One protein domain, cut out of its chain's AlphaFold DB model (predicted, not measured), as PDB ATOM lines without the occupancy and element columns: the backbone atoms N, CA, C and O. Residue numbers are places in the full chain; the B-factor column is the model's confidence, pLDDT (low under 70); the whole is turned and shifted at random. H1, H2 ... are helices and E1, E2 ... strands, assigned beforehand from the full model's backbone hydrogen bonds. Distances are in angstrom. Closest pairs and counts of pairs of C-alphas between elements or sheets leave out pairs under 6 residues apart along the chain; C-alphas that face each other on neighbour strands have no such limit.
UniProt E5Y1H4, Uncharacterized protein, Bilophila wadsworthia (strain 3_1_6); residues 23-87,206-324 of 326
ATOM      1  N   LYS A  23     145.662 178.937 178.626       96.06
ATOM      2  CA  LYS A  23     146.691 179.893 179.076       96.06
ATOM      3  C   LYS A  23     148.080 179.678 178.457       96.06
ATOM      4  O   LYS A  23     148.901 180.586 178.476       96.06
ATOM      5  N   ASP A  24     148.386 178.456 178.021       96.81
ATOM      6  CA  ASP A  24     149.657 178.130 177.376       96.81
ATOM      7  C   ASP A  24     149.567 178.398 175.860       96.81
ATOM      8  O   ASP A  24     150.560 178.824 175.281       96.81
ATOM      9  N   CYS A  25     148.384 178.247 175.242       98.00
ATOM     10  CA  CYS A  25     148.117 178.747 173.887       98.00
ATOM     11  C   CYS A  25     148.297 180.266 173.809       98.00
ATOM     12  O   CYS A  25     148.986 180.737 172.912       98.00
ATOM     13  N   GLU A  26     147.768 181.010 174.784       98.25
ATOM     14  CA  GLU A  26     147.939 182.466 174.858       98.25
ATOM     15  C   GLU A  26     149.419 182.862 174.928       98.25
ATOM     16  O   GLU A  26     149.884 183.709 174.179       98.25
ATOM     17  N   LYS A  27     150.217 182.184 175.760       98.25
ATOM     18  CA  LYS A  27     151.665 182.447 175.825       98.25
ATOM     19  C   LYS A  27     152.382 182.180 174.506       98.25
ATOM     20  O   LYS A  27     153.336 182.880 174.187       98.25
ATOM     21  N   ILE A  28     151.973 181.140 173.780       98.50
ATOM     22  CA  ILE A  28     152.530 180.828 172.461       98.50
ATOM     23  C   ILE A  28     152.124 181.908 171.459       98.50
ATOM     24  O   ILE A  28     152.974 182.351 170.695       98.50
ATOM     25  N   HIS A  29     150.865 182.346 171.482       98.62
ATOM     26  CA  HIS A  29     150.375 183.440 170.649       98.62
ATOM     27  C   HIS A  29     151.177 184.726 170.888       98.62
ATOM     28  O   HIS A  29     151.763 185.261 169.949       98.62
ATOM     29  N   GLU A  30     151.304 185.141 172.148       98.62
ATOM     30  CA  GLU A  30     152.086 186.310 172.556       98.62
ATOM     31  C   GLU A  30     153.552 186.210 172.124       98.62
ATOM     32  O   GLU A  30     154.090 187.148 171.541       98.62
ATOM     33  N   ALA A  31     154.183 185.048 172.327       98.56
ATOM     34  CA  ALA A  31     155.555 184.817 171.885       98.56
ATOM     35  C   ALA A  31     155.694 184.897 170.355       98.56
ATOM     36  O   ALA A  31     156.683 185.423 169.854       98.56
ATOM     37  N   SER A  32     154.717 184.396 169.593       98.69
ATOM     38  CA  SER A  32     154.730 184.514 168.132       98.69
ATOM     39  C   SER A  32     154.569 185.962 167.669       98.69
ATOM     40  O   SER A  32     155.234 186.361 166.718       98.69
ATOM     41  N   LEU A  33     153.726 186.755 168.336       98.75
ATOM     42  CA  LEU A  33     153.568 188.177 168.031       98.75
ATOM     43  C   LEU A  33     154.829 188.978 168.365       98.75
ATOM     44  O   LEU A  33     155.231 189.820 167.567       98.75
ATOM     45  N   GLU A  34     155.486 188.683 169.490       98.50
ATOM     46  CA  GLU A  34     156.794 189.257 169.838       98.50
ATOM     47  C   GLU A  34     157.842 188.914 168.770       98.50
ATOM     48  O   GLU A  34     158.543 189.798 168.285       98.50
ATOM     49  N   VAL A  35     157.895 187.655 168.317       98.44
ATOM     50  CA  VAL A  35     158.791 187.237 167.227       98.44
ATOM     51  C   VAL A  35     158.523 188.032 165.947       98.44
ATOM     52  O   VAL A  35     159.464 188.564 165.363       98.44
ATOM     53  N   LEU A  36     157.269 188.161 165.510       98.69
ATOM     54  CA  LEU A  36     156.945 188.891 164.278       98.69
ATOM     55  C   LEU A  36     157.167 190.403 164.381       98.69
ATOM     56  O   LEU A  36     157.491 191.042 163.379       98.69
ATOM     57  N   HIS A  37     157.005 190.973 165.570       98.56
ATOM     58  CA  HIS A  37     157.250 192.389 165.808       98.56
ATOM     59  C   HIS A  37     158.751 192.697 165.912       98.56
ATOM     60  O   HIS A  37     159.234 193.619 165.258       98.56
ATOM     61  N   ASP A  38     159.511 191.916 166.683       97.44
ATOM     62  CA  ASP A  38     160.905 192.231 167.031       97.44
ATOM     63  C   ASP A  38     161.931 191.579 166.100       97.44
ATOM     64  O   ASP A  38     163.034 192.101 165.933       97.44
ATOM     65  N   ARG A  39     161.605 190.416 165.521       96.88
ATOM     66  CA  ARG A  39     162.501 189.648 164.636       96.88
ATOM     67  C   ARG A  39     162.037 189.607 163.188       96.88
ATOM     68  O   ARG A  39     162.892 189.449 162.327       96.88
ATOM     69  N   GLY A  40     160.739 189.766 162.941       98.00
ATOM     70  CA  GLY A  40     160.161 189.815 161.598       98.00
ATOM     71  C   GLY A  40     160.227 188.485 160.840       98.00
ATOM     72  O   GLY A  40     160.499 187.428 161.410       98.00
ATOM     73  N   ALA A  41     159.940 188.542 159.541       98.50
ATOM     74  CA  ALA A  41     160.080 187.443 158.596       98.50
ATOM     75  C   ALA A  41     160.558 187.944 157.222       98.50
ATOM     76  O   ALA A  41     160.268 189.065 156.808       98.50
ATOM     77  N   TYR A  42     161.270 187.091 156.491       98.56
ATOM     78  CA  TYR A  42     161.793 187.391 155.161       98.56
ATOM     79  C   TYR A  42     160.828 186.936 154.066       98.56
ATOM     80  O   TYR A  42     160.453 185.764 154.001       98.56
ATOM     81  N   PHE A  43     160.491 187.850 153.158       98.62
ATOM     82  CA  PHE A  43     159.693 187.570 151.967       98.62
ATOM     83  C   PHE A  43     160.548 187.811 150.727       98.62
ATOM     84  O   PHE A  43     160.928 188.942 150.422       98.62
ATOM     85  N   ASP A  44     160.835 186.742 149.985       98.06
ATOM     86  CA  ASP A  44     161.681 186.813 148.787       98.06
ATOM     87  C   ASP A  44     160.933 187.411 147.567       98.06
ATOM     88  O   ASP A  44     161.531 187.667 146.521       98.06
ATOM     89  N   SER A  45     159.621 187.657 147.679       98.38
ATOM     90  CA  SER A  45     158.840 188.426 146.698       98.38
ATOM     91  C   SER A  45     158.813 189.910 147.068       98.38
ATOM     92  O   SER A  45     158.375 190.279 148.155       98.38
ATOM     93  N   GLU A  46     159.236 190.765 146.131       98.12
ATOM     94  CA  GLU A  46     159.063 192.219 146.246       98.12
ATOM     95  C   GLU A  46     157.580 192.575 146.366       98.12
ATOM     96  O   GLU A  46     157.202 193.250 147.311       98.12
ATOM     97  N   THR A  47     156.718 192.040 145.495       98.38
ATOM     98  CA  THR A  47     155.275 192.324 145.512       98.38
ATOM     99  C   THR A  47     154.630 191.972 146.854       98.38
ATOM    100  O   THR A  47     153.800 192.728 147.352       98.38
ATOM    101  N   ALA A  48     155.044 190.877 147.497       98.56
ATOM    102  CA  ALA A  48     154.565 190.543 148.836       98.56
ATOM    103  C   ALA A  48     154.990 191.581 149.887       98.56
ATOM    104  O   ALA A  48     154.175 191.971 150.726       98.56
ATOM    105  N   ARG A  49     156.238 192.062 149.827       98.56
ATOM    106  CA  ARG A  49     156.730 193.124 150.718       98.56
ATOM    107  C   ARG A  49     156.013 194.447 150.474       98.56
ATOM    108  O   ARG A  49     155.641 195.110 151.439       98.56
ATOM    109  N   GLU A  50     155.736 194.797 149.218       98.50
ATOM    110  CA  GLU A  50     154.931 195.971 148.864       98.50
ATOM    111  C   GLU A  50     153.528 195.896 149.475       98.50
ATOM    112  O   GLU A  50     153.125 196.813 150.187       98.50
ATOM    113  N   VAL A  51     152.825 194.770 149.292       98.69
ATOM    114  CA  VAL A  51     151.492 194.551 149.874       98.69
ATOM    115  C   VAL A  51     151.526 194.680 151.396       98.69
ATOM    116  O   VAL A  51     150.684 195.367 151.974       98.69
ATOM    117  N   LEU A  52     152.488 194.043 152.065       98.81
ATOM    118  CA  LEU A  52     152.603 194.101 153.524       98.81
ATOM    119  C   LEU A  52     152.895 195.523 154.020       98.81
ATOM    120  O   LEU A  52     152.296 195.968 155.004       98.81
ATOM    121  N   ARG A  53     153.770 196.253 153.325       98.56
ATOM    122  CA  ARG A  53     154.118 197.640 153.644       98.56
ATOM    123  C   ARG A  53     152.933 198.587 153.471       98.56
ATOM    124  O   ARG A  53     152.698 199.422 154.342       98.56
ATOM    125  N   ASP A  54     152.135 198.403 152.421       98.50
ATOM    126  CA  ASP A  54     150.902 199.172 152.197       98.50
ATOM    127  C   ASP A  54     149.861 198.952 153.314       98.50
ATOM    128  O   ASP A  54     149.005 199.805 153.549       98.50
ATOM    129  N   HIS A  55     149.970 197.842 154.052       98.69
ATOM    130  CA  HIS A  55     149.137 197.516 155.215       98.69
ATOM    131  C   HIS A  55     149.796 197.855 156.564       98.69
ATOM    132  O   HIS A  55     149.254 197.522 157.619       98.69
ATOM    133  N   GLY A  56     150.938 198.549 156.553       98.25
ATOM    134  CA  GLY A  56     151.596 199.066 157.754       98.25
ATOM    135  C   GLY A  56     152.705 198.184 158.328       98.25
ATOM    136  O   GLY A  56     153.200 198.491 159.413       98.25
ATOM    137  N   CYS A  57     153.118 197.118 157.636       98.69
ATOM    138  CA  CYS A  57     154.384 196.450 157.949       98.69
ATOM    139  C   CYS A  57     155.571 197.356 157.593       98.69
ATOM    140  O   CYS A  57     155.453 198.261 156.763       98.69
ATOM    141  N   TRP A  58     156.729 197.109 158.200       98.44
ATOM    142  CA  TRP A  58     157.955 197.848 157.892       98.44
ATOM    143  C   TRP A  58     159.129 196.898 157.696       98.44
ATOM    144  O   TRP A  58     159.129 195.789 158.218       98.44
ATOM    145  N   GLU A  59     160.126 197.341 156.938       97.88
ATOM    146  CA  GLU A  59     161.356 196.587 156.715       97.88
ATOM    147  C   GLU A  59     162.496 197.181 157.544       97.88
ATOM    148  O   GLU A  59     162.615 198.406 157.660       97.88
ATOM    149  N   ASP A  60     163.323 196.321 158.136       96.50
ATOM    150  CA  ASP A  60     164.576 196.740 158.759       96.50
ATOM    151  C   ASP A  60     165.706 196.909 157.723       96.50
ATOM    152  O   ASP A  60     165.519 196.768 156.513       96.50
ATOM    153  N   ALA A  61     166.907 197.249 158.200       94.25
ATOM    154  CA  ALA A  61     168.068 197.466 157.337       94.25
ATOM    155  C   ALA A  61     168.549 196.196 156.607       94.25
ATOM    156  O   ALA A  61     169.233 196.315 155.589       94.25
ATOM    157  N   ASP A  62     168.192 195.010 157.107       93.94
ATOM    158  CA  ASP A  62     168.568 193.711 156.547       93.94
ATOM    159  C   ASP A  62     167.487 193.158 155.592       93.94
ATOM    160  O   ASP A  62     167.636 192.059 155.048       93.94
ATOM    161  N   GLY A  63     166.405 193.914 155.356       93.25
ATOM    162  CA  GLY A  63     165.278 193.514 154.508       93.25
ATOM    163  C   GLY A  63     164.308 192.545 155.189       93.25
ATOM    164  O   GLY A  63     163.566 191.832 154.507       93.25
ATOM    165  N   CYS A  64     164.320 192.474 156.523       97.88
ATOM    166  CA  CYS A  64     163.357 191.689 157.288       97.88
ATOM    167  C   CYS A  64     162.043 192.464 157.436       97.88
ATOM    168  O   CYS A  64     162.056 193.631 157.819       97.88
ATOM    169  N   THR A  65     160.900 191.834 157.142       98.75
ATOM    170  CA  THR A  65     159.573 192.454 157.281       98.75
ATOM    171  C   THR A  65     159.015 192.224 158.684       98.75
ATOM    172  O   THR A  65     158.839 191.086 159.111       98.75
ATOM    173  N   HIS A  66     158.688 193.302 159.383       98.81
ATOM    174  CA  HIS A  66     158.119 193.308 160.725       98.81
ATOM    175  C   HIS A  66     156.640 193.680 160.707       98.81
ATOM    176  O   HIS A  66     156.180 194.449 159.856       98.81
ATOM    177  N   PHE A  67     155.899 193.149 161.676       98.81
ATOM    178  CA  PHE A  67     154.443 193.187 161.668       98.81
ATOM    179  C   PHE A  67     153.878 193.947 162.872       98.81
ATOM    180  O   PHE A  67     154.217 193.634 164.018       98.81
ATOM    181  N   PRO A  68     152.935 194.881 162.660       98.62
ATOM    182  CA  PRO A  68     152.118 195.402 163.741       98.62
ATOM    183  C   PRO A  68     151.246 194.284 164.316       98.62
ATOM    184  O   PRO A  68     150.518 193.619 163.577       98.62
ATOM    185  N   ARG A  69     151.239 194.136 165.643       98.50
ATOM    186  CA  ARG A  69     150.363 193.196 166.364       98.50
ATOM    187  C   ARG A  69     148.918 193.234 165.861       98.50
ATOM    188  O   ARG A  69     148.358 192.207 165.495       98.50
ATOM    189  N   THR A  70     148.348 194.436 165.784       98.50
ATOM    190  CA  THR A  70     146.944 194.648 165.403       98.50
ATOM    191  C   THR A  70     146.637 194.175 163.986       98.50
ATOM    192  O   THR A  70     145.505 193.793 163.704       98.50
ATOM    193  N   LEU A  71     147.622 194.202 163.081       98.81
ATOM    194  CA  LEU A  71     147.453 193.689 161.724       98.81
ATOM    195  C   LEU A  71     147.400 192.158 161.729       98.81
ATOM    196  O   LEU A  71     146.514 191.590 161.097       98.81
ATOM    197  N   VAL A  72     148.302 191.506 162.469       98.81
ATOM    198  CA  VAL A  72     148.346 190.039 162.581       98.81
ATOM    199  C   VAL A  72     147.064 189.500 163.220       98.81
ATOM    200  O   VAL A  72     146.457 188.566 162.697       98.81
ATOM    201  N   GLU A  73     146.613 190.116 164.313       98.62
ATOM    202  CA  GLU A  73     145.363 189.756 164.994       98.62
ATOM    203  C   GLU A  73     144.145 189.986 164.077       98.62
ATOM    204  O   GLU A  73     143.322 189.090 163.896       98.62
ATOM    205  N   SER A  74     144.077 191.130 163.387       98.62
ATOM    206  CA  SER A  74     143.007 191.419 162.416       98.62
ATOM    207  C   SER A  74     143.003 190.471 161.213       98.62
ATOM    208  O   SER A  74     141.943 190.199 160.640       98.62
ATOM    209  N   ALA A  75     144.172 189.985 160.787       98.69
ATOM    210  CA  ALA A  75     144.290 188.978 159.741       98.69
ATOM    211  C   ALA A  75     143.799 187.610 160.229       98.69
ATOM    212  O   ALA A  75     143.081 186.933 159.499       98.69
ATOM    213  N   LEU A  76     144.133 187.211 161.458       98.31
ATOM    214  CA  LEU A  76     143.610 185.986 162.069       98.31
ATOM    215  C   LEU A  76     142.079 185.989 162.144       98.31
ATOM    216  O   LEU A  76     141.450 185.033 161.700       98.31
ATOM    217  N   GLU A  77     141.485 187.078 162.638       98.19
ATOM    218  CA  GLU A  77     140.026 187.225 162.750       98.19
ATOM    219  C   GLU A  77     139.306 187.180 161.396       98.19
ATOM    220  O   GLU A  77     138.125 186.842 161.325       98.19
ATOM    221  N   ALA A  78     140.000 187.536 160.312       98.31
ATOM    222  CA  ALA A  78     139.434 187.493 158.972       98.31
ATOM    223  C   ALA A  78     139.314 186.068 158.417       98.31
ATOM    224  O   ALA A  78     138.520 185.854 157.500       98.31
ATOM    225  N   VAL A  79     140.080 185.099 158.931       98.19
ATOM    226  CA  VAL A  79     140.067 183.730 158.407       98.19
ATOM    227  C   VAL A  79     138.716 183.070 158.717       98.19
ATOM    228  O   VAL A  79     138.304 183.029 159.876       98.19
ATOM    229  N   PRO A  80     138.014 182.508 157.714       97.00
ATOM    230  CA  PRO A  80     136.777 181.778 157.960       97.00
ATOM    231  C   PRO A  80     137.009 180.584 158.889       97.00
ATOM    232  O   PRO A  80     137.848 179.726 158.611       97.00
ATOM    233  N   ALA A  81     136.213 180.499 159.956       96.62
ATOM    234  CA  ALA A  81     136.298 179.399 160.916       96.62
ATOM    235  C   ALA A  81     135.897 178.038 160.332       96.62
ATOM    236  O   ALA A  81     136.295 176.983 160.828       96.62
ATOM    237  N   GLU A  82     135.101 178.071 159.268       95.12
ATOM    238  CA  GLU A  82     134.689 176.900 158.522       95.12
ATOM    239  C   GLU A  82     134.491 177.239 157.046       95.12
ATOM    240  O   GLU A  82     134.177 178.373 156.670       95.12
ATOM    241  N   PHE A  83     134.672 176.239 156.189       94.06
ATOM    242  CA  PHE A  83     134.292 176.322 154.785       94.06
ATOM    243  C   PHE A  83     133.995 174.931 154.229       94.06
ATOM    244  O   PHE A  83     134.458 173.911 154.738       94.06
ATOM    245  N   VAL A  84     133.230 174.871 153.142       94.56
ATOM    246  CA  VAL A  84     132.997 173.605 152.443       94.56
ATOM    247  C   VAL A  84     134.056 173.432 151.365       94.56
ATOM    248  O   VAL A  84     134.053 174.167 150.373       94.56
ATOM    249  N   HIS A  85     134.935 172.447 151.529       94.69
ATOM    250  CA  HIS A  85     135.862 172.051 150.480       94.69
ATOM    251  C   HIS A  85     135.122 171.141 149.500       94.69
ATOM    252  O   HIS A  85     134.621 170.071 149.850       94.69
ATOM    253  N   ARG A  86     134.945 171.637 148.277       95.44
ATOM    254  CA  ARG A  86     133.993 171.049 147.340       95.44
ATOM    255  C   ARG A  86     134.592 169.850 146.638       95.44
ATOM    256  O   ARG A  86     135.762 169.864 146.286       95.44
ATOM    257  N   GLY A  87     133.775 168.848 146.368       94.88
ATOM    258  CA  GLY A  87     134.098 167.808 145.408       94.88
ATOM    259  C   GLY A  87     133.551 168.138 144.019       94.88
ATOM    260  O   GLY A  87     132.944 169.189 143.775       94.88
ATOM    261  N   ARG A 206     136.850 173.347 144.250       93.62
ATOM    262  CA  ARG A 206     137.326 171.973 144.496       93.62
ATOM    263  C   ARG A 206     138.821 171.885 144.787       93.62
ATOM    264  O   ARG A 206     139.295 170.862 145.270       93.62
ATOM    265  N   THR A 207     139.564 172.941 144.487       95.31
ATOM    266  CA  THR A 207     141.023 172.944 144.551       95.31
ATOM    267  C   THR A 207     141.497 173.940 145.590       95.31
ATOM    268  O   THR A 207     141.191 175.125 145.476       95.31
ATOM    269  N   ALA A 208     142.259 173.446 146.561       95.94
ATOM    270  CA  ALA A 208     143.116 174.255 147.412       95.94
ATOM    271  C   ALA A 208     144.567 174.152 146.922       95.94
ATOM    272  O   ALA A 208     144.945 173.164 146.278       95.94
ATOM    273  N   PHE A 209     145.378 175.159 147.230       97.25
ATOM    274  CA  PHE A 209     146.808 175.141 146.930       97.25
ATOM    275  C   PHE A 209     147.630 175.150 148.212       97.25
ATOM    276  O   PHE A 209     147.360 175.917 149.132       97.25
ATOM    277  N   ASN A 210     148.633 174.277 148.258       95.56
ATOM    278  CA  ASN A 210     149.559 174.182 149.374       95.56
ATOM    279  C   ASN A 210     150.773 175.080 149.121       95.56
ATOM    280  O   ASN A 210     151.384 175.020 148.047       95.56
ATOM    281  N   HIS A 211     151.159 175.840 150.142       96.06
ATOM    282  CA  HIS A 211     152.320 176.722 150.135       96.06
ATOM    283  C   HIS A 211     153.135 176.480 151.400       96.06
ATOM    284  O   HIS A 211     152.603 176.563 152.505       96.06
ATOM    285  N   THR A 212     154.418 176.171 151.235       94.38
ATOM    286  CA  THR A 212     155.288 175.804 152.356       94.38
ATOM    287  C   THR A 212     156.208 176.961 152.719       94.38
ATOM    288  O   THR A 212     156.817 177.559 151.831       94.38
ATOM    289  N   THR A 213     156.331 177.267 154.012       94.88
ATOM    290  CA  THR A 213     157.351 178.210 154.500       94.88
ATOM    291  C   THR A 213     158.717 177.533 154.600       94.88
ATOM    292  O   THR A 213     158.834 176.317 154.759       94.88
ATOM    293  N   ILE A 214     159.779 178.327 154.523       96.06
ATOM    294  CA  ILE A 214     161.139 177.905 154.845       96.06
ATOM    295  C   ILE A 214     161.388 178.323 156.293       96.06
ATOM    296  O   ILE A 214     161.784 179.454 156.570       96.06
ATOM    297  N   SER A 215     161.124 177.415 157.230       94.19
ATOM    298  CA  SER A 215     161.360 177.703 158.642       94.19
ATOM    299  C   SER A 215     162.864 177.849 158.940       94.19
ATOM    300  O   SER A 215     163.666 177.067 158.414       94.19
ATOM    301  N   PRO A 216     163.256 178.771 159.838       95.06
ATOM    302  CA  PRO A 216     162.401 179.770 160.482       95.06
ATOM    303  C   PRO A 216     162.193 181.021 159.606       95.06
ATOM    304  O   PRO A 216     163.152 181.570 159.065       95.06
ATOM    305  N   LEU A 217     160.952 181.514 159.559       95.88
ATOM    306  CA  LEU A 217     160.557 182.880 159.190       95.88
ATOM    307  C   LEU A 217     161.010 183.354 157.803       95.88
ATOM    308  O   LEU A 217     161.321 184.530 157.619       95.88
ATOM    309  N   ARG A 218     161.031 182.467 156.806       97.94
ATOM    310  CA  ARG A 218     161.266 182.847 155.409       97.94
ATOM    311  C   ARG A 218     160.208 182.262 154.488       97.94
ATOM    312  O   ARG A 218     159.849 181.092 154.593       97.94
ATOM    313  N   ILE A 219     159.727 183.061 153.545       98.19
ATOM    314  CA  ILE A 219     158.757 182.652 152.535       98.19
ATOM    315  C   ILE A 219     159.360 182.947 151.163       98.19
ATOM    316  O   ILE A 219     159.716 184.088 150.858       98.19
ATOM    317  N   SER A 220     159.512 181.897 150.347       98.00
ATOM    318  CA  SER A 220     160.155 182.009 149.034       98.00
ATOM    319  C   SER A 220     159.331 182.867 148.075       98.00
ATOM    320  O   SER A 220     158.127 183.073 148.270       98.00
ATOM    321  N   HIS A 221     159.972 183.324 147.002       97.94
ATOM    322  CA  HIS A 221     159.330 184.118 145.965       97.94
ATOM    323  C   HIS A 221     158.132 183.362 145.378       97.94
ATOM    324  O   HIS A 221     157.017 183.875 145.352       97.94
ATOM    325  N   GLU A 222     158.335 182.102 144.990       97.62
ATOM    326  CA  GLU A 222     157.291 181.254 144.420       97.62
ATOM    327  C   GLU A 222     156.153 181.021 145.412       97.62
ATOM    328  O   GLU A 222     154.994 181.080 145.011       97.62
ATOM    329  N   ALA A 223     156.454 180.775 146.692       97.88
ATOM    330  CA  ALA A 223     155.425 180.577 147.708       97.88
ATOM    331  C   ALA A 223     154.556 181.832 147.863       97.88
ATOM    332  O   ALA A 223     153.333 181.715 147.795       97.88
ATOM    333  N   CYS A 224     155.173 183.013 147.982       98.31
ATOM    334  CA  CYS A 224     154.469 184.292 148.063       98.31
ATOM    335  C   CYS A 224     153.566 184.507 146.847       98.31
ATOM    336  O   CYS A 224     152.349 184.605 146.978       98.31
ATOM    337  N   GLU A 225     154.155 184.535 145.652       98.50
ATOM    338  CA  GLU A 225     153.445 184.836 144.409       98.50
ATOM    339  C   GLU A 225     152.310 183.843 144.138       98.50
ATOM    340  O   GLU A 225     151.200 184.234 143.773       98.50
ATOM    341  N   ASN A 226     152.557 182.546 144.345       98.44
ATOM    342  CA  ASN A 226     151.537 181.522 144.149       98.44
ATOM    343  C   ASN A 226     150.360 181.726 145.101       98.44
ATOM    344  O   ASN A 226     149.214 181.683 144.657       98.44
ATOM    345  N   ALA A 227     150.642 181.968 146.380       98.38
ATOM    346  CA  ALA A 227     149.621 182.146 147.401       98.38
ATOM    347  C   ALA A 227     148.782 183.411 147.146       98.38
ATOM    348  O   ALA A 227     147.554 183.360 147.232       98.38
ATOM    349  N   MET A 228     149.413 184.515 146.720       98.62
ATOM    350  CA  MET A 228     148.704 185.738 146.318       98.62
ATOM    351  C   MET A 228     147.785 185.494 145.111       98.62
ATOM    352  O   MET A 228     146.608 185.840 145.160       98.62
ATOM    353  N   ILE A 229     148.263 184.804 144.067       98.56
ATOM    354  CA  ILE A 229     147.452 184.455 142.884       98.56
ATOM    355  C   ILE A 229     146.240 183.585 143.261       98.56
ATOM    356  O   ILE A 229     145.139 183.772 142.736       98.56
ATOM    357  N   VAL A 230     146.433 182.606 144.149       98.25
ATOM    358  CA  VAL A 230     145.361 181.720 144.636       98.25
ATOM    359  C   VAL A 230     144.352 182.512 145.466       98.25
ATOM    360  O   VAL A 230     143.141 182.358 145.269       98.25
ATOM    361  N   ALA A 231     144.839 183.401 146.336       97.62
ATOM    362  CA  ALA A 231     144.007 184.279 147.145       97.62
ATOM    363  C   ALA A 231     143.159 185.212 146.270       97.62
ATOM    364  O   ALA A 231     141.942 185.241 146.434       97.62
ATOM    365  N   GLU A 232     143.742 185.888 145.278       97.19
ATOM    366  CA  GLU A 232     143.023 186.739 144.312       97.19
ATOM    367  C   GLU A 232     141.956 185.974 143.513       97.19
ATOM    368  O   GLU A 232     140.902 186.517 143.164       97.19
ATOM    369  N   ALA A 233     142.197 184.690 143.230       96.25
ATOM    370  CA  ALA A 233     141.222 183.825 142.569       96.25
ATOM    371  C   ALA A 233     140.051 183.412 143.484       96.25
ATOM    372  O   ALA A 233     139.068 182.850 142.992       96.25
ATOM    373  N   GLY A 234     140.130 183.699 144.788       94.50
ATOM    374  CA  GLY A 234     139.145 183.295 145.792       94.50
ATOM    375  C   GLY A 234     139.198 181.804 146.129       94.50
ATOM    376  O   GLY A 234     138.213 181.256 146.619       94.50
ATOM    377  N   LEU A 235     140.315 181.137 145.827       97.06
ATOM    378  CA  LEU A 235     140.511 179.721 146.127       97.06
ATOM    379  C   LEU A 235     141.129 179.541 147.522       97.06
ATOM    380  O   LEU A 235     141.846 180.434 147.977       97.06
ATOM    381  N   PRO A 236     140.877 178.405 148.201       97.00
ATOM    382  CA  PRO A 236     141.486 178.136 149.494       97.00
ATOM    383  C   PRO A 236     143.009 177.995 149.414       97.00
ATOM    384  O   PRO A 236     143.537 177.293 148.542       97.00
ATOM    385  N   ASN A 237     143.697 178.596 150.377       97.75
ATOM    386  CA  ASN A 237     145.122 178.409 150.606       97.75
ATOM    387  C   ASN A 237     145.355 177.430 151.762       97.75
ATOM    388  O   ASN A 237     144.642 177.419 152.764       97.75
ATOM    389  N   HIS A 238     146.398 176.622 151.654       95.88
ATOM    390  CA  HIS A 238     146.900 175.794 152.738       95.88
ATOM    391  C   HIS A 238     148.337 176.205 153.032       95.88
ATOM    392  O   HIS A 238     149.249 175.907 152.260       95.88
ATOM    393  N   ILE A 239     148.530 176.895 154.155       97.75
ATOM    394  CA  ILE A 239     149.860 177.270 154.629       97.75
ATOM    395  C   ILE A 239     150.416 176.086 155.406       97.75
ATOM    396  O   ILE A 239     149.953 175.806 156.508       97.75
ATOM    397  N   LEU A 240     151.406 175.401 154.843       96.00
ATOM    398  CA  LEU A 240     152.078 174.285 155.493       96.00
ATOM    399  C   LEU A 240     153.398 174.756 156.097       96.00
ATOM    400  O   LEU A 240     154.312 175.155 155.382       96.00
ATOM    401  N   VAL A 241     153.534 174.655 157.414       96.88
ATOM    402  CA  VAL A 241     154.792 174.979 158.091       96.88
ATOM    403  C   VAL A 241     155.473 173.696 158.561       96.88
ATOM    404  O   VAL A 241     154.853 172.836 159.198       96.88
ATOM    405  N   MET A 242     156.765 173.573 158.250       93.81
ATOM    406  CA  MET A 242     157.598 172.421 158.599       93.81
ATOM    407  C   MET A 242     158.805 172.865 159.424       93.81
ATOM    408  O   MET A 242     159.916 173.048 158.927       93.81
ATOM    409  N   VAL A 243     158.580 172.995 160.728       94.88
ATOM    410  CA  VAL A 243     159.671 173.187 161.681       94.88
ATOM    411  C   VAL A 243     160.392 171.867 161.941       94.88
ATOM    412  O   VAL A 243     159.761 170.826 162.135       94.88
ATOM    413  N   GLN A 244     161.720 171.929 162.003       95.25
ATOM    414  CA  GLN A 244     162.569 170.837 162.458       95.25
ATOM    415  C   GLN A 244     163.085 171.157 163.861       95.25
ATOM    416  O   GLN A 244     163.939 172.034 164.033       95.25
ATOM    417  N   GLN A 245     162.551 170.475 164.875       95.31
ATOM    418  CA  GLN A 245     162.958 170.659 166.270       95.31
ATOM    419  C   GLN A 245     164.443 170.325 166.434       95.31
ATOM    420  O   GLN A 245     164.892 169.240 166.053       95.31
ATOM    421  N   GLY A 246     165.199 171.276 166.988       94.12
ATOM    422  CA  GLY A 246     166.651 171.172 167.156       94.12
ATOM    423  C   GLY A 246     167.477 171.614 165.944       94.12
ATOM    424  O   GLY A 246     168.699 171.505 165.994       94.12
ATOM    425  N   ALA A 247     166.847 172.121 164.878       94.62
ATOM    426  CA  ALA A 247     167.545 172.596 163.684       94.62
ATOM    427  C   ALA A 247     166.993 173.926 163.158       94.62
ATOM    428  O   ALA A 247     167.603 174.968 163.368       94.62
ATOM    429  N   THR A 248     165.826 173.903 162.506       95.19
ATOM    430  CA  THR A 248     165.148 175.107 161.992       95.19
ATOM    431  C   THR A 248     164.163 175.699 162.998       95.19
ATOM    432  O   THR A 248     163.489 176.686 162.725       95.19
ATOM    433  N   SER A 249     164.085 175.105 164.188       95.88
ATOM    434  CA  SER A 249     163.404 175.648 165.356       95.88
ATOM    435  C   SER A 249     164.127 175.206 166.639       95.88
ATOM    436  O   SER A 249     164.910 174.246 166.595       95.88
ATOM    437  N   PRO A 250     163.890 175.871 167.787       95.38
ATOM    438  CA  PRO A 250     164.497 175.494 169.062       95.38
ATOM    439  C   PRO A 250     164.270 174.023 169.424       95.38
ATOM    440  O   PRO A 250     163.309 173.407 168.989       95.38
ATOM    441  N   ILE A 251     165.116 173.449 170.283       94.88
ATOM    442  CA  ILE A 251     164.923 172.060 170.738       94.88
ATOM    443  C   ILE A 251     163.791 171.907 171.769       94.88
ATOM    444  O   ILE A 251     163.427 170.794 172.128       94.88
ATOM    445  N   SER A 252     163.234 173.009 172.275       95.12
ATOM    446  CA  SER A 252     162.108 172.973 173.212       95.12
ATOM    447  C   SER A 252     160.775 172.925 172.464       95.12
ATOM    448  O   SER A 252     160.602 173.638 171.480       95.12
ATOM    449  N   TYR A 253     159.804 172.158 172.971       94.38
ATOM    450  CA  TYR A 253     158.473 172.072 172.356       94.38
ATOM    451  C   TYR A 253     157.797 173.438 172.224       94.38
ATOM    452  O   TYR A 253     157.341 173.794 171.144       94.38
ATOM    453  N   ALA A 254     157.762 174.225 173.303       95.38
ATOM    454  CA  ALA A 254     157.128 175.542 173.285       95.38
ATOM    455  C   ALA A 254     157.799 176.486 172.275       95.38
ATOM    456  O   ALA A 254     157.103 177.186 171.549       95.38
ATOM    457  N   GLY A 255     159.135 176.457 172.179       96.56
ATOM    458  CA  GLY A 255     159.874 177.247 171.196       96.56
ATOM    459  C   GLY A 255     159.592 176.813 169.757       96.56
ATOM    460  O   GLY A 255     159.358 177.668 168.908       96.56
ATOM    461  N   SER A 256     159.551 175.506 169.475       96.88
ATOM    462  CA  SER A 256     159.183 174.999 168.145       96.88
ATOM    463  C   SER A 256     157.763 175.377 167.746       96.88
ATOM    464  O   SER A 256     157.549 175.784 166.608       96.88
ATOM    465  N   VAL A 257     156.803 175.275 168.669       97.25
ATOM    466  CA  VAL A 257     155.413 175.661 168.398       97.25
ATOM    467  C   VAL A 257     155.301 177.178 168.209       97.25
ATOM    468  O   VAL A 257     154.596 177.607 167.305       97.25
ATOM    469  N   ALA A 258     156.029 177.995 168.978       97.88
ATOM    470  CA  ALA A 258     156.035 179.450 168.805       97.88
ATOM    471  C   ALA A 258     156.618 179.889 167.450       97.88
ATOM    472  O   ALA A 258     156.052 180.780 166.817       97.88
ATOM    473  N   VAL A 259     157.697 179.245 166.980       97.56
ATOM    474  CA  VAL A 259     158.280 179.501 165.648       97.56
ATOM    475  C   VAL A 259     157.348 179.030 164.539       97.56
ATOM    476  O   VAL A 259     157.082 179.794 163.619       97.56
ATOM    477  N   HIS A 260     156.803 177.810 164.642       97.94
ATOM    478  CA  HIS A 260     155.811 177.310 163.682       97.94
ATOM    479  C   HIS A 260     154.635 178.279 163.557       97.94
ATOM    480  O   HIS A 260     154.209 178.638 162.461       97.94
ATOM    481  N   ASN A 261     154.145 178.737 164.704       98.44
ATOM    482  CA  ASN A 261     153.015 179.629 164.750       98.44
ATOM    483  C   ASN A 261     153.364 181.016 164.187       98.44
ATOM    484  O   ASN A 261     152.565 181.572 163.447       98.44
ATOM    485  N   ALA A 262     154.560 181.550 164.450       98.62
ATOM    486  CA  ALA A 262     155.015 182.802 163.845       98.62
ATOM    487  C   ALA A 262     155.134 182.698 162.309       98.62
ATOM    488  O   ALA A 262     154.632 183.576 161.610       98.62
ATOM    489  N   ASP A 263     155.688 181.601 161.779       98.12
ATOM    490  CA  ASP A 263     155.723 181.316 160.333       98.12
ATOM    491  C   ASP A 263     154.315 181.345 159.718       98.12
ATOM    492  O   ASP A 263     154.085 182.003 158.699       98.12
ATOM    493  N   PHE A 264     153.363 180.647 160.351       98.62
ATOM    494  CA  PHE A 264     151.974 180.625 159.898       98.62
ATOM    495  C   PHE A 264     151.361 182.029 159.919       98.62
ATOM    496  O   PHE A 264     150.744 182.442 158.940       98.62
ATOM    497  N   LEU A 265     151.541 182.773 161.013       98.75
ATOM    498  CA  LEU A 265     150.969 184.108 161.191       98.75
ATOM    499  C   LEU A 265     151.526 185.127 160.191       98.75
ATOM    500  O   LEU A 265     150.745 185.905 159.638       98.75
ATOM    501  N   ALA A 266     152.831 185.101 159.906       98.75
ATOM    502  CA  ALA A 266     153.442 185.963 158.894       98.75
ATOM    503  C   ALA A 266     152.807 185.731 157.519       98.75
ATOM    504  O   ALA A 266     152.369 186.672 156.851       98.75
ATOM    505  N   PHE A 267     152.704 184.464 157.109       98.62
ATOM    506  CA  PHE A 267     152.183 184.127 155.789       98.62
ATOM    507  C   PHE A 267     150.660 184.325 155.698       98.62
ATOM    508  O   PHE A 267     150.160 184.844 154.701       98.62
ATOM    509  N   ASN A 268     149.913 184.006 156.762       98.75
ATOM    510  CA  ASN A 268     148.480 184.287 156.839       98.75
ATOM    511  C   ASN A 268     148.204 185.790 156.736       98.75
ATOM    512  O   ASN A 268     147.285 186.193 156.031       98.75
ATOM    513  N   THR A 269     149.018 186.627 157.384       98.81
ATOM    514  CA  THR A 269     148.860 188.085 157.303       98.81
ATOM    515  C   THR A 269     148.975 188.574 155.861       98.81
ATOM    516  O   THR A 269     148.088 189.291 155.404       98.81
ATOM    517  N   LEU A 270     149.977 188.105 155.104       98.75
ATOM    518  CA  LEU A 270     150.083 188.399 153.670       98.75
ATOM    519  C   LEU A 270     148.812 187.991 152.908       98.75
ATOM    520  O   LEU A 270     148.251 188.801 152.172       98.75
ATOM    521  N   LEU A 271     148.330 186.759 153.105       98.44
ATOM    522  CA  LEU A 271     147.131 186.266 152.417       98.44
ATOM    523  C   LEU A 271     145.893 187.126 152.691       98.44
ATOM    524  O   LEU A 271     145.134 187.425 151.769       98.44
ATOM    525  N   GLN A 272     145.695 187.535 153.943       98.69
ATOM    526  CA  GLN A 272     144.520 188.302 154.354       98.69
ATOM    527  C   GLN A 272     144.621 189.790 153.984       98.69
ATOM    528  O   GLN A 272     143.584 190.442 153.854       98.69
ATOM    529  N   CYS A 273     145.828 190.320 153.749       98.69
ATOM    530  CA  CYS A 273     146.027 191.621 153.101       98.69
ATOM    531  C   CYS A 273     145.651 191.582 151.609       98.69
ATOM    532  O   CYS A 273     145.101 192.544 151.084       98.69
ATOM    533  N   VAL A 274     145.911 190.462 150.927       98.56
ATOM    534  CA  VAL A 274     145.600 190.291 149.494       98.56
ATOM    535  C   VAL A 274     144.113 190.033 149.268       98.56
ATOM    536  O   VAL A 274     143.486 190.649 148.408       98.56
ATOM    537  N   ASN A 275     143.533 189.109 150.034       98.19
ATOM    538  CA  ASN A 275     142.113 188.795 149.976       98.19
ATOM    539  C   ASN A 275     141.582 188.498 151.382       98.19
ATOM    540  O   ASN A 275     141.633 187.366 151.868       98.19
ATOM    541  N   ARG A 276     141.054 189.538 152.029       98.38
ATOM    542  CA  ARG A 276     140.464 189.439 153.366       98.38
ATOM    543  C   ARG A 276     139.272 188.479 153.359       98.38
ATOM    544  O   ARG A 276     138.311 188.689 152.621       98.38
ATOM    545  N   GLY A 277     139.311 187.454 154.208       98.00
ATOM    546  CA  GLY A 277     138.310 186.385 154.225       98.00
ATOM    547  C   GLY A 277     138.685 185.160 153.392       98.00
ATOM    548  O   GLY A 277     137.857 184.261 153.239       98.00
ATOM    549  N   ASN A 278     139.900 185.096 152.833       97.69
ATOM    550  CA  ASN A 278     140.329 183.935 152.060       97.69
ATOM    551  C   ASN A 278     140.367 182.671 152.948       97.69
ATOM    552  O   ASN A 278     141.034 182.690 153.991       97.69
ATOM    553  N   PRO A 279     139.692 181.568 152.555       97.00
ATOM    554  CA  PRO A 279     139.743 180.315 153.300       97.00
ATOM    555  C   PRO A 279     141.182 179.808 153.407       97.00
ATOM    556  O   PRO A 279     141.818 179.527 152.394       97.00
ATOM    557  N   THR A 280     141.687 179.692 154.634       97.31
ATOM    558  CA  THR A 280     143.080 179.321 154.901       97.31
ATOM    559  C   THR A 280     143.131 178.139 155.862       97.31
ATOM    560  O   THR A 280     142.451 178.147 156.885       97.31
ATOM    561  N   LEU A 281     143.932 177.120 155.539       96.62
ATOM    562  CA  LEU A 281     144.189 175.983 156.426       96.62
ATOM    563  C   LEU A 281     145.458 176.204 157.255       96.62
ATOM    564  O   LEU A 281     146.516 176.509 156.700       96.62
ATOM    565  N   TYR A 282     145.350 175.970 158.567       97.44
ATOM    566  CA  TYR A 282     146.481 175.919 159.495       97.44
ATOM    567  C   TYR A 282     147.236 174.599 159.319       97.44
ATOM    568  O   TYR A 282     146.838 173.557 159.853       97.44
ATOM    569  N   GLY A 283     148.293 174.618 158.511       95.94
ATOM    570  CA  GLY A 283     149.063 173.435 158.154       95.94
ATOM    571  C   GLY A 283     150.268 173.196 159.060       95.94
ATOM    572  O   GLY A 283     151.074 174.096 159.315       95.94
ATOM    573  N   ALA A 284     150.452 171.953 159.495       94.50
ATOM    574  CA  ALA A 284     151.640 171.538 160.231       94.50
ATOM    575  C   ALA A 284     152.195 170.207 159.726       94.50
ATOM    576  O   ALA A 284     151.469 169.221 159.606       94.50
ATOM    577  N   SER A 285     153.504 170.170 159.494       90.31
ATOM    578  CA  SER A 285     154.250 168.943 159.215       90.31
ATOM    579  C   SER A 285     155.578 168.971 159.957       90.31
ATOM    580  O   SER A 285     156.630 169.068 159.335       90.31
ATOM    581  N   ALA A 286     155.546 168.947 161.290       91.44
ATOM    582  CA  ALA A 286     156.769 169.022 162.078       91.44
ATOM    583  C   ALA A 286     157.664 167.788 161.882       91.44
ATOM    584  O   ALA A 286     157.192 166.678 161.635       91.44
ATOM    585  N   CYS A 287     158.966 167.976 162.053       93.06
ATOM    586  CA  CYS A 287     159.931 166.890 162.161       93.06
ATOM    587  C   CYS A 287     160.928 167.179 163.288       93.06
ATOM    588  O   CYS A 287     161.001 168.291 163.817       93.06
ATOM    589  N   VAL A 288     161.700 166.173 163.685       94.25
ATOM    590  CA  VAL A 288     162.757 166.328 164.693       94.25
ATOM    591  C   VAL A 288     164.096 165.878 164.134       94.25
ATOM    592  O   VAL A 288     164.158 164.952 163.326       94.25
ATOM    593  N   MET A 289     165.178 166.537 164.540       95.31
ATOM    594  CA  MET A 289     166.521 166.144 164.123       95.31
ATOM    595  C   MET A 289     167.021 164.952 164.952       95.31
ATOM    596  O   MET A 289     167.084 165.011 166.179       95.31
ATOM    597  N   ASP A 290     167.464 163.889 164.280       94.06
ATOM    598  CA  ASP A 290     168.321 162.870 164.885       94.06
ATOM    599  C   ASP A 290     169.678 163.513 165.200       94.06
ATOM    600  O   ASP A 290     170.510 163.696 164.312       94.06
ATOM    601  N   MET A 291     169.923 163.840 166.469       91.75
ATOM    602  CA  MET A 291     171.161 164.501 166.903       91.75
ATOM    603  C   MET A 291     172.433 163.685 166.624       91.75
ATOM    604  O   MET A 291     173.527 164.245 166.600       91.75
ATOM    605  N   LYS A 292     172.321 162.365 166.418       94.00
ATOM    606  CA  LYS A 292     173.462 161.494 166.112       94.00
ATOM    607  C   LYS A 292     173.745 161.431 164.614       94.00
ATOM    608  O   LYS A 292     174.909 161.344 164.228       94.00
ATOM    609  N   LYS A 293     172.703 161.404 163.779       93.75
ATOM    610  CA  LYS A 293     172.830 161.199 162.323       93.75
ATOM    611  C   LYS A 293     172.572 162.450 161.482       93.75
ATOM    612  O   LYS A 293     172.801 162.409 160.280       93.75
ATOM    613  N   GLY A 294     172.073 163.527 162.084       91.44
ATOM    614  CA  GLY A 294     171.650 164.742 161.385       91.44
ATOM    615  C   GLY A 294     170.449 164.533 160.457       91.44
ATOM    616  O   GLY A 294     170.257 165.316 159.533       91.44
ATOM    617  N   LEU A 295     169.670 163.464 160.657       92.56
ATOM    618  CA  LEU A 295     168.531 163.113 159.805       92.56
ATOM    619  C   LEU A 295     167.242 163.767 160.306       92.56
ATOM    620  O   LEU A 295     167.037 163.894 161.509       92.56
ATOM    621  N   SER A 296     166.341 164.094 159.385       92.06
ATOM    622  CA  SER A 296     164.974 164.507 159.705       92.06
ATOM    623  C   SER A 296     164.115 163.281 160.008       92.06
ATOM    624  O   SER A 296     163.882 162.440 159.137       92.06
ATOM    625  N   LEU A 297     163.628 163.171 161.238       92.25
ATOM    626  CA  LEU A 297     162.697 162.130 161.653       92.25
ATOM    627  C   LEU A 297     161.274 162.689 161.615       92.25
ATOM    628  O   LEU A 297     160.962 163.659 162.303       92.25
ATOM    629  N   VAL A 298     160.411 162.058 160.822       90.38
ATOM    630  CA  VAL A 298     159.003 162.467 160.633       90.38
ATOM    631  C   VAL A 298     158.009 161.619 161.432       90.38
ATOM    632  O   VAL A 298     156.837 161.956 161.503       90.38
ATOM    633  N   ALA A 299     158.474 160.531 162.055       89.38
ATOM    634  CA  ALA A 299     157.648 159.578 162.806       89.38
ATOM    635  C   ALA A 299     158.214 159.281 164.209       89.38
ATOM    636  O   ALA A 299     158.006 158.206 164.770       89.38
ATOM    637  N   ALA A 300     158.986 160.216 164.768       91.44
ATOM    638  CA  ALA A 300     159.461 160.113 166.146       91.44
ATOM    639  C   ALA A 300     158.340 160.503 167.136       91.44
ATOM    640  O   ALA A 300     157.493 161.328 166.783       91.44
ATOM    641  N   PRO A 301     158.325 159.974 168.377       91.00
ATOM    642  CA  PRO A 301     157.331 160.327 169.396       91.00
ATOM    643  C   PRO A 301     157.131 161.840 169.587       91.00
ATOM    644  O   PRO A 301     156.009 162.316 169.761       91.00
ATOM    645  N   GLU A 302     158.219 162.601 169.507       91.56
ATOM    646  CA  GLU A 302     158.251 164.053 169.637       91.56
ATOM    647  C   GLU A 302     157.437 164.762 168.546       91.56
ATOM    648  O   GLU A 302     156.786 165.770 168.830       91.56
ATOM    649  N   VAL A 303     157.410 164.211 167.328       92.56
ATOM    650  CA  VAL A 303     156.638 164.761 166.202       92.56
ATOM    651  C   VAL A 303     155.145 164.729 166.507       92.56
ATOM    652  O   VAL A 303     154.450 165.713 166.267       92.56
ATOM    653  N   PHE A 304     154.642 163.645 167.101       90.75
ATOM    654  CA  PHE A 304     153.222 163.541 167.444       90.75
ATOM    655  C   PHE A 304     152.815 164.551 168.521       90.75
ATOM    656  O   PHE A 304     151.731 165.129 168.442       90.75
ATOM    657  N   VAL A 305     153.694 164.816 169.494       92.06
ATOM    658  CA  VAL A 305     153.467 165.848 170.519       92.06
ATOM    659  C   VAL A 305     153.427 167.242 169.888       92.06
ATOM    660  O   VAL A 305     152.520 168.018 170.189       92.06
ATOM    661  N   LEU A 306     154.368 167.551 168.987       93.94
ATOM    662  CA  LEU A 306     154.392 168.821 168.253       93.94
ATOM    663  C   LEU A 306     153.135 169.012 167.403       93.94
ATOM    664  O   LEU A 306     152.460 170.032 167.531       93.94
ATOM    665  N   ASN A 307     152.788 168.018 166.588       92.88
ATOM    666  CA  ASN A 307     151.623 168.068 165.710       92.88
ATOM    667  C   ASN A 307     150.323 168.230 166.511       92.88
ATOM    668  O   ASN A 307     149.460 169.018 166.127       92.88
ATOM    669  N   ALA A 308     150.192 167.561 167.660       92.81
ATOM    670  CA  ALA A 308     149.028 167.726 168.527       92.81
ATOM    671  C   ALA A 308     148.968 169.115 169.194       92.81
ATOM    672  O   ALA A 308     147.885 169.688 169.336       92.81
ATOM    673  N   ALA A 309     150.115 169.691 169.568       95.06
ATOM    674  CA  ALA A 309     150.193 171.061 170.072       95.06
ATOM    675  C   ALA A 309     149.825 172.097 168.989       95.06
ATOM    676  O   ALA A 309     149.058 173.020 169.257       95.06
ATOM    677  N   MET A 310     150.292 171.907 167.751       95.12
ATOM    678  CA  MET A 310     149.953 172.752 166.595       95.12
ATOM    679  C   MET A 310     148.466 172.641 166.231       95.12
ATOM    680  O   MET A 310     147.795 173.656 166.050       95.12
ATOM    681  N   ALA A 311     147.899 171.429 166.241       93.81
ATOM    682  CA  ALA A 311     146.456 171.227 166.104       93.81
ATOM    683  C   ALA A 311     145.680 171.992 167.190       93.81
ATOM    684  O   ALA A 311     144.658 172.624 166.918       93.81
ATOM    685  N   ARG A 312     146.186 172.005 168.430       95.06
ATOM    686  CA  ARG A 312     145.561 172.751 169.524       95.06
ATOM    687  C   ARG A 312     145.633 174.274 169.339       95.06
ATOM    688  O   ARG A 312     144.674 174.947 169.727       95.06
ATOM    689  N   MET A 313     146.699 174.799 168.731       97.12
ATOM    690  CA  MET A 313     146.792 176.214 168.339       97.12
ATOM    691  C   MET A 313     145.782 176.569 167.246       97.12
ATOM    692  O   MET A 313     145.121 177.596 167.350       97.12
ATOM    693  N   SER A 314     145.560 175.696 166.261       95.75
ATOM    694  CA  SER A 314     144.510 175.930 165.259       95.75
ATOM    695  C   SER A 314     143.116 176.060 165.897       95.75
ATOM    696  O   SER A 314     142.367 176.976 165.561       95.75
ATOM    697  N   LYS A 315     142.815 175.222 166.907       94.44
ATOM    698  CA  LYS A 315     141.599 175.314 167.737       94.44
ATOM    699  C   LYS A 315     141.522 176.616 168.521       94.44
ATOM    700  O   LYS A 315     140.429 177.125 168.727       94.44
ATOM    701  N   TYR A 316     142.661 177.128 168.988       96.56
ATOM    702  CA  TYR A 316     142.727 178.407 169.697       96.56
ATOM    703  C   TYR A 316     142.316 179.572 168.787       96.56
ATOM    704  O   TYR A 316     141.513 180.399 169.198       96.56
ATOM    705  N   TYR A 317     142.767 179.573 167.530       97.19
ATOM    706  CA  TYR A 317     142.371 180.583 166.539       97.19
ATOM    707  C   TYR A 317     141.036 180.311 165.850       97.19
ATOM    708  O   TYR A 317     140.602 181.121 165.039       97.19
ATOM    709  N   ASN A 318     140.392 179.179 166.139       95.75
ATOM    710  CA  ASN A 318     139.188 178.733 165.450       95.75
ATOM    711  C   ASN A 318     139.374 178.610 163.917       95.75
ATOM    712  O   ASN A 318     138.465 178.925 163.166       95.75
ATOM    713  N   ILE A 319     140.534 178.123 163.448       96.06
ATOM    714  CA  ILE A 319     140.867 177.951 162.014       96.06
ATOM    715  C   ILE A 319     141.032 176.463 161.659       96.06
ATOM    716  O   ILE A 319     141.820 175.787 162.327       96.06
ATOM    717  N   PRO A 320     140.377 175.928 160.607       95.00
ATOM    718  CA  PRO A 320     140.533 174.526 160.227       95.00
ATOM    719  C   PRO A 320     142.000 174.158 159.957       95.00
ATOM    720  O   PRO A 320     142.736 174.902 159.309       95.00
ATOM    721  N   SER A 321     142.430 172.990 160.433       94.50
ATOM    722  CA  SER A 321     143.826 172.553 160.324       94.50
ATOM    723  C   SER A 321     144.039 171.406 159.349       94.50
ATOM    724  O   SER A 321     143.167 170.555 159.178       94.50
ATOM    725  N   TYR A 322     145.255 171.320 158.815       94.25
ATOM    726  CA  TYR A 322     145.768 170.152 158.109       94.25
ATOM    727  C   TYR A 322     147.075 169.712 158.779       94.25
ATOM    728  O   TYR A 322     148.099 170.382 158.685       94.25
ATOM    729  N   ILE A 323     147.042 168.593 159.494       92.81
ATOM    730  CA  ILE A 323     148.160 168.148 160.331       92.81
ATOM    731  C   ILE A 323     148.710 166.844 159.762       92.81
ATOM    732  O   ILE A 323     147.948 165.917 159.491       92.81
ATOM    733  N   ALA A 324     150.027 166.773 159.577       89.12
ATOM    734  CA  ALA A 324     150.685 165.573 159.083       89.12
ATOM    735  C   ALA A 324     150.449 164.373 160.019       89.12
ATOM    736  O   ALA A 324     150.511 164.486 161.247       89.12
TER     737      ALA A 324
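Overview. This is residues 23 to 87 and 206 to 324 of the 326 residues of an uncharacterized protein of Bilophila wadsworthia (strain 3_1_6) (UniProt E5Y1H4). Four parallel strands, in the order E2, E3, E4, E6, make a strongly twisted wall with H4, H5 and H6 over one face. The long helix H5 is the core: H1 crosses it on the side away from the sheet, H3 crosses it at residues 265 to 273, and H2 packs near its end at residues 270 to 274. The printed part has 184 residues with six named helices and six named strands, in the order H1, H2, H3, E1, E2, H4, E3, H5, E4, E5, H6, E6; its class is mixed. It is compact, with a radius of gyration of the C-alphas of 15.4 A and spans of 47 by 45 by 33 A.

Arrangement. Begin at the sheet: E2 is residues 207 to 212, E3 237 to 241, E4 280 to 284 and E6 321 to 323. Look for N 238 and O 209 at 2.8 A between E2 and E3, N 283 and O 239 at 2.9 A between E3 and E4, and N 322 and O 282 at 2.9 A between E4 and E6. H4, residues 221 to 232, H5, residues 253 to 274, and H6, residues 301 to 316, are on the same face, two layers of helices and sheet, at heights over the sheet of 9.2, 9.0 and 7.6 A. E2, H4, E3 and E3, H5, E4 are strand-helix-strand units, parallel neighbour strands with a helix between, with right-handed crossovers. H5 is the hub, touching five helices. Among them, H1, residues 23 to 38, touches it at a steep tilt of 61 degrees, closest at the C-alphas of Ser 32 and Ala 262, 4.6 A. H3, residues 69 to 78, touches H5 with C-alphas 75 and 269 closest at 5.3 A. H2, residues 46 to 54, touches H5 with C-alphas 52 and 270 closest at 6.2 A. E4 runs on into E5, residues 287 to 289, at 32 degrees; E5 and E1, residues 83 to 85, pair with no named strand. In the six helices every O i to N i+4 pair is within hydrogen-bond range.

Along the chain. Find C-alpha 23 at (146.691, 179.893, 179.076), where H1 begins its 22.3 A. H5, from C-alpha 253 at (158.473, 172.072, 172.356), spans 31.9 A, H6 23.2 A, H4 16.6 A and E2 16.5 A. E6 ends at C-alpha 323, (148.160, 168.148, 160.331).

Size, cuts and confidence. The C-alphas farthest apart are those of Ala 61 and Gly 87, 46.6 A. Residues 88 to 205 are not printed; C-alphas 87 and 206 are 5.3 A apart across the cut. The links H2 to H3, E3 to H5 and E5 to H6 are long. No printed residue is under 70 in pLDDT.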